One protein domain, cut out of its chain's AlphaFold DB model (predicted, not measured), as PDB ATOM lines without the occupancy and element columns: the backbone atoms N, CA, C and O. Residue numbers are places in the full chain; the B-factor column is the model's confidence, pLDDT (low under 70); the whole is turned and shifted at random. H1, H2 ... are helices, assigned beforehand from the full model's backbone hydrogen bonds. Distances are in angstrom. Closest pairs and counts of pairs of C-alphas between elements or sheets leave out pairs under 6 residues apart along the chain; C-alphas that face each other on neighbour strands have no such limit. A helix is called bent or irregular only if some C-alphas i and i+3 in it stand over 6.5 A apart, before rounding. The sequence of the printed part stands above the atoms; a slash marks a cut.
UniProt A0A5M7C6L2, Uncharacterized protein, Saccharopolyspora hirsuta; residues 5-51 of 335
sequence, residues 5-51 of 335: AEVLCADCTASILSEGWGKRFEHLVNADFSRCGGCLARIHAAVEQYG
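AT A GLANCE: This is residues 5 to 51 of the 335 residues of an uncharacterized protein of Saccharopolyspora hirsuta (UniProt A0A5M7C6L2). Picture an open U with a long arm: H1 and H2 are its two limbs, joined at one end by a tight turn, and H3, the longest helix, begins near the other end and runs away from them along the long axis. The helices make few contacts with one another. Look for 47 printed residues with three named helices, in the order H1, H2, H3, and no named strand; the class is all helix. The whole is compact, with a radius of gyration of the C-alphas of 10.7 A, yet elongated in outline, spanning 33 by 18 by 14 A.

HOW THE PARTS SIT: Start from H3, residues 37 to 50. Its closest C-alpha to H1, residues 10 to 19, is that of Cys 39, 7.9 A from that of Cys 12. H1 and H3 are close but not clearly touching, at a steep tilt of 61 degrees, opposite ways. H2, residues 23 to 29, is near H1, with 5 pairs of C-alphas within 10 A and the closest at 8.2 A. H2 and H3 are apart. In H1 and H3 every O i to N i+4 pair is within hydrogen-bond range; in H2 1 of 3 is, beside 3 of 4 O i to N i+3 pairs.

IN THESE COORDINATES: Find C-alpha 37 at (14.126, -51.040, -15.719); from there H3 runs 19.9 A to C-alpha 50 at (16.694, -60.015, 1.864). H1 begins at C-alpha 10 at (12.655, -42.208, -8.519) and measures 14.0 A to C-alpha 19. H2 measures 9.6 A from C-alpha 23 to C-alpha 29 and is irregular: C-alphas 24 and 27 are 7.5 A apart.

THE WHOLE: The two C-alphas farthest apart are those of Glu 19 and Gly 51, at 33.8 A. The printed part, residues 5 to 51, has no cut. The link from H1 to H2 is tight, with 3 residues, and that from H2 to H3 is short, with 7. The mean pLDDT of the printed part is 96.5, and no printed residue is under 70.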
ATOM      1  N   ALA A   5       6.908 -47.771  -1.886       97.06
ATOM      2  CA  ALA A   5       7.963 -46.767  -1.742       97.06
ATOM      3  C   ALA A   5       9.397 -47.334  -1.791       97.06
ATOM      4  O   ALA A   5      10.330 -46.634  -2.181       97.06
ATOM      5  N   GLU A   6       9.578 -48.599  -1.407       97.12
ATOM      6  CA  GLU A   6      10.885 -49.261  -1.370       97.12
ATOM      7  C   GLU A   6      11.274 -49.833  -2.742       97.12
ATOM      8  O   GLU A   6      12.455 -49.926  -3.065       97.12
ATOM      9  N   VAL A   7      10.290 -50.155  -3.588       97.25
ATOM     10  CA  VAL A   7      10.502 -50.862  -4.864       97.25
ATOM     11  C   VAL A   7      10.283 -49.989  -6.105       97.25
ATOM     12  O   VAL A   7      10.733 -50.340  -7.194       97.25
ATOM     13  N   LEU A   8       9.641 -48.828  -5.967       98.12
ATOM     14  CA  LEU A   8       9.453 -47.871  -7.061       98.12
ATOM     15  C   LEU A   8      10.723 -47.061  -7.324       98.12
ATOM     16  O   LEU A   8      11.328 -46.538  -6.396       98.12
ATOM     17  N   CYS A   9      11.123 -46.898  -8.586       98.38
ATOM     18  CA  CYS A   9      12.230 -46.009  -8.939       98.38
ATOM     19  C   CYS A   9      11.866 -44.529  -8.721       98.38
ATOM     20  O   CYS A   9      10.694 -44.189  -8.547       98.38
ATOM     21  N   ALA A  10      12.865 -43.641  -8.738       97.94
ATOM     22  CA  ALA A  10      12.655 -42.208  -8.519       97.94
ATOM     23  C   ALA A  10      11.680 -41.591  -9.542       97.94
ATOM     24  O   ALA A  10      10.782 -40.849  -9.150       97.94
ATOM     25  N   ASP A  11      11.790 -41.967 -10.819       98.06
ATOM     26  CA  ASP A  11      10.949 -41.421 -11.890       98.06
ATOM     27  C   ASP A  11       9.489 -41.864 -11.754       98.06
ATOM     28  O   ASP A  11       8.582 -41.030 -11.794       98.06
ATOM     29  N   CYS A  12       9.246 -43.162 -11.527       98.31
ATOM     30  CA  CYS A  12       7.901 -43.678 -11.260       98.31
ATOM     31  C   CYS A  12       7.316 -43.050  -9.997       98.31
ATOM     32  O   CYS A  12       6.152 -42.672  -9.991       98.31
ATOM     33  N   THR A  13       8.129 -42.888  -8.955       98.12
ATOM     34  CA  THR A  13       7.715 -42.260  -7.700       98.12
ATOM     35  C   THR A  13       7.274 -40.813  -7.910       98.12
ATOM     36  O   THR A  13       6.174 -40.445  -7.504       98.12
ATOM     37  N   ALA A  14       8.096 -39.995  -8.570       97.81
ATOM     38  CA  ALA A  14       7.764 -38.604  -8.867       97.81
ATOM     39  C   ALA A  14       6.482 -38.506  -9.705       97.81
ATOM     40  O   ALA A  14       5.582 -37.739  -9.379       97.81
ATOM     41  N   SER A  15       6.383 -39.353 -10.728       97.81
ATOM     42  CA  SER A  15       5.257 -39.409 -11.653       97.81
ATOM     43  C   SER A  15       3.949 -39.846 -10.980       97.81
ATOM     44  O   SER A  15       2.901 -39.269 -11.246       97.81
ATOM     45  N   ILE A  16       3.998 -40.835 -10.083       98.00
ATOM     46  CA  ILE A  16       2.850 -41.283  -9.279       98.00
ATOM     47  C   ILE A  16       2.406 -40.187  -8.310       98.00
ATOM     48  O   ILE A  16       1.213 -39.959  -8.140       98.00
ATOM     49  N   LEU A  17       3.346 -39.488  -7.671       96.94
ATOM     50  CA  LEU A  17       3.004 -38.425  -6.728       96.94
ATOM     51  C   LEU A  17       2.427 -37.180  -7.418       96.94
ATOM     52  O   LEU A  17       1.634 -36.478  -6.796       96.94
ATOM     53  N   SER A  18       2.795 -36.906  -8.674       96.31
ATOM     54  CA  SER A  18       2.235 -35.784  -9.441       96.31
ATOM     55  C   SER A  18       0.954 -36.129 -10.200       96.31
ATOM     56  O   SER A  18       0.071 -35.289 -10.308       96.31
ATOM     57  N   GLU A  19       0.850 -37.337 -10.755       96.88
ATOM     58  CA  GLU A  19      -0.233 -37.713 -11.680       96.88
ATOM     59  C   GLU A  19      -1.181 -38.779 -11.112       96.88
ATOM     60  O   GLU A  19      -2.174 -39.116 -11.750       96.88
ATOM     61  N   GLY A  20      -0.888 -39.323  -9.929       95.94
ATOM     62  CA  GLY A  20      -1.597 -40.466  -9.363       95.94
ATOM     63  C   GLY A  20      -1.232 -41.796 -10.031       95.94
ATOM     64  O   GLY A  20      -0.420 -41.874 -10.962       95.94
ATOM     65  N   TRP A  21      -1.851 -42.876  -9.554       95.25
ATOM     66  CA  TRP A  21      -1.731 -44.186 -10.189       95.25
ATOM     67  C   TRP A  21      -2.722 -44.293 -11.365       95.25
ATOM     68  O   TRP A  21      -3.811 -44.830 -11.230       95.25
ATOM     69  N   GLY A  22      -2.376 -43.736 -12.527       94.06
ATOM     70  CA  GLY A  22      -3.179 -43.884 -13.753       94.06
ATOM     71  C   GLY A  22      -2.992 -45.238 -14.456       94.06
ATOM     72  O   GLY A  22      -2.178 -46.068 -14.034       94.06
ATOM     73  N   LYS A  23      -3.664 -45.438 -15.601       94.19
ATOM     74  CA  LYS A  23      -3.610 -46.684 -16.404       94.19
ATOM     75  C   LYS A  23      -2.192 -47.096 -16.767       94.19
ATOM     76  O   LYS A  23      -1.854 -48.278 -16.769       94.19
ATOM     77  N   ARG A  24      -1.315 -46.121 -17.027       94.88
ATOM     78  CA  ARG A  24       0.094 -46.397 -17.347       94.88
ATOM     79  C   ARG A  24       0.824 -47.172 -16.245       94.88
ATOM     80  O   ARG A  24       1.807 -47.834 -16.554       94.88
ATOM     81  N   PHE A  25       0.358 -47.121 -14.994       95.81
ATOM     82  CA  PHE A  25       0.950 -47.814 -13.844       95.81
ATOM     83  C   PHE A  25       0.205 -49.092 -13.437       95.81
ATOM     84  O   PHE A  25       0.591 -49.722 -12.457       95.81
ATOM     85  N   GLU A  26      -0.808 -49.527 -14.189       93.25
ATOM     86  CA  GLU A  26      -1.586 -50.741 -13.888       93.25
ATOM     87  C   GLU A  26      -0.706 -51.999 -13.782       93.25
ATOM     88  O   GLU A  26      -0.939 -52.871 -12.949       93.25
ATOM     89  N   HIS A  27       0.370 -52.074 -14.570       93.62
ATOM     90  CA  HIS A  27       1.361 -53.146 -14.455       93.62
ATOM     91  C   HIS A  27       2.011 -53.189 -13.059       93.62
ATOM     92  O   HIS A  27       2.122 -54.258 -12.470       93.62
ATOM     93  N   LEU A  28       2.349 -52.033 -12.480       94.62
ATOM     94  CA  LEU A  28       2.940 -51.948 -11.141       94.62
ATOM     95  C   LEU A  28       1.929 -52.314 -10.047       94.62
ATOM     96  O   LEU A  28       2.310 -52.973  -9.086       94.62
ATOM     97  N   VAL A  29       0.653 -51.939 -10.208       91.44
ATOM     98  CA  VAL A  29      -0.447 -52.350  -9.308       91.44
ATOM     99  C   VAL A  29      -0.586 -53.875  -9.277       91.44
ATOM    100  O   VAL A  29      -0.790 -54.464  -8.218       91.44
ATOM    101  N   ASN A  30      -0.387 -54.521 -10.427       90.56
ATOM    102  CA  ASN A  30      -0.370 -55.976 -10.578       90.56
ATOM    103  C   ASN A  30       0.984 -56.621 -10.217       90.56
ATOM    104  O   ASN A  30       1.220 -57.783 -10.550       90.56
ATOM    105  N   ALA A  31       1.876 -55.881  -9.550       92.81
ATOM    106  CA  ALA A  31       3.227 -56.304  -9.179       92.81
ATOM    107  C   ALA A  31       4.109 -56.774 -10.362       92.81
ATOM    108  O   ALA A  31       5.098 -57.482 -10.162       92.81
ATOM    109  N   ASP A  32       3.797 -56.353 -11.592       95.06
ATOM    110  CA  ASP A  32       4.648 -56.524 -12.771       95.06
ATOM    111  C   ASP A  32       5.615 -55.337 -12.879       95.06
ATOM    112  O   ASP A  32       5.290 -54.290 -13.432       95.06
ATOM    113  N   PHE A  33       6.832 -55.502 -12.359       96.38
ATOM    114  CA  PHE A  33       7.891 -54.488 -12.434       96.38
ATOM    115  C   PHE A  33       8.748 -54.587 -13.705       96.38
ATOM    116  O   PHE A  33       9.629 -53.752 -13.913       96.38
ATOM    117  N   SER A  34       8.506 -55.579 -14.571       96.38
ATOM    118  CA  SER A  34       9.368 -55.874 -15.728       96.38
ATOM    119  C   SER A  34       9.378 -54.765 -16.784       96.38
ATOM    120  O   SER A  34      10.332 -54.637 -17.551       96.38
ATOM    121  N   ARG A  35       8.341 -53.919 -16.797       96.25
ATOM    122  CA  ARG A  35       8.171 -52.831 -17.771       96.25
ATOM    123  C   ARG A  35       8.926 -51.548 -17.418       96.25
ATOM    124  O   ARG A  35       8.967 -50.630 -18.231       96.25
ATOM    125  N   CYS A  36       9.529 -51.469 -16.230       97.81
ATOM    126  CA  CYS A  36      10.350 -50.336 -15.814       97.81
ATOM    127  C   CYS A  36      11.707 -50.831 -15.306       97.81
ATOM    128  O   CYS A  36      11.806 -51.355 -14.197       97.81
ATOM    129  N   GLY A  37      12.773 -50.604 -16.083       97.75
ATOM    130  CA  GLY A  37      14.126 -51.040 -15.719       97.75
ATOM    131  C   GLY A  37      14.590 -50.525 -14.350       97.75
ATOM    132  O   GLY A  37      15.220 -51.264 -13.599       97.75
ATOM    133  N   GLY A  38      14.212 -49.296 -13.979       98.06
ATOM    134  CA  GLY A  38      14.531 -48.728 -12.667       98.06
ATOM    135  C   GLY A  38      13.816 -49.426 -11.505       98.06
ATOM    136  O   GLY A  38      14.433 -49.675 -10.470       98.06
ATOM    137  N   CYS A  39      12.527 -49.749 -11.651       98.12
ATOM    138  CA  CYS A  39      11.790 -50.475 -10.612       98.12
ATOM    139  C   CYS A  39      12.265 -51.932 -10.520       98.12
ATOM    140  O   CYS A  39      12.463 -52.446  -9.422       98.12
ATOM    141  N   LEU A  40      12.529 -52.577 -11.661       97.81
ATOM    142  CA  LEU A  40      13.085 -53.928 -11.703       97.81
ATOM    143  C   LEU A  40      14.448 -54.005 -10.998       97.81
ATOM    144  O   LEU A  40      14.679 -54.916 -10.206       97.81
ATOM    145  N   ALA A  41      15.324 -53.020 -11.216       98.19
ATOM    146  CA  ALA A  41      16.608 -52.941 -10.523       98.19
ATOM    147  C   ALA A  41      16.443 -52.836  -8.996       98.19
ATOM    148  O   ALA A  41      17.178 -53.487  -8.256       98.19
ATOM    149  N   ARG A  42      15.451 -52.075  -8.508       97.88
ATOM    150  CA  ARG A  42      15.139 -52.011  -7.069       97.88
ATOM    151  C   ARG A  42      14.611 -53.332  -6.519       97.88
ATOM    152  O   ARG A  42      14.994 -53.716  -5.419       97.88
ATOM    153  N   ILE A  43      13.786 -54.047  -7.282       97.56
ATOM    154  CA  ILE A  43      13.337 -55.397  -6.917       97.56
ATOM    155  C   ILE A  43      14.530 -56.346  -6.799       97.56
ATOM    156  O   ILE A  43      14.639 -57.043  -5.795       97.56
ATOM    157  N   HIS A  44      15.451 -56.349  -7.768       97.50
ATOM    158  CA  HIS A  44      16.658 -57.179  -7.699       97.50
ATOM    159  C   HIS A  44      17.520 -56.837  -6.480       97.50
ATOM    160  O   HIS A  44      17.886 -57.739  -5.731       97.50
ATOM    161  N   ALA A  45      17.755 -55.548  -6.221       97.56
ATOM    162  CA  ALA A  45      18.491 -55.107  -5.039       97.56
ATOM    163  C   ALA A  45      17.814 -55.565  -3.735       97.56
ATOM    164  O   ALA A  45      18.488 -56.014  -2.810       97.56
ATOM    165  N   ALA A  46      16.481 -55.522  -3.665       96.94
ATOM    166  CA  ALA A  46      15.745 -56.038  -2.518       96.94
ATOM    167  C   ALA A  46      15.862 -57.570  -2.396       96.94
ATOM    168  O   ALA A  46      16.071 -58.081  -1.299       96.94
ATOM    169  N   VAL A  47      15.786 -58.325  -3.498       97.38
ATOM    170  CA  VAL A  47      16.001 -59.785  -3.486       97.38
ATOM    171  C   VAL A  47      17.384 -60.129  -2.933       97.38
ATOM    172  O   VAL A  47      17.492 -61.010  -2.079       97.38
ATOM    173  N   GLU A  48      18.420 -59.421  -3.385       97.00
ATOM    174  CA  GLU A  48      19.793 -59.578  -2.897       97.00
ATOM    175  C   GLU A  48      19.896 -59.234  -1.406       97.00
ATOM    176  O   GLU A  48      20.426 -60.025  -0.627       97.00
ATOM    177  N   GLN A  49      19.326 -58.101  -0.989       97.12
ATOM    178  CA  GLN A  49      19.352 -57.633   0.399       97.12
ATOM    179  C   GLN A  49      18.653 -58.597   1.370       97.12
ATOM    180  O   GLN A  49      19.154 -58.830   2.469       97.12
ATOM    181  N   TYR A  50      17.492 -59.140   0.996       96.06
ATOM    182  CA  TYR A  50      16.694 -60.015   1.864       96.06
ATOM    183  C   TYR A  50      16.981 -61.511   1.661       96.06
ATOM    184  O   TYR A  50      16.419 -62.338   2.378       96.06
ATOM    185  N   GLY A  51      17.829 -61.877   0.693       96.31
ATOM    186  CA  GLY A  51      18.211 -63.263   0.418       96.31
ATOM    187  C   GLY A  51      17.057 -64.152  -0.057       96.31
ATOM    188  O   GLY A  51      17.084 -65.364   0.156       96.31
TER     189      GLY A  51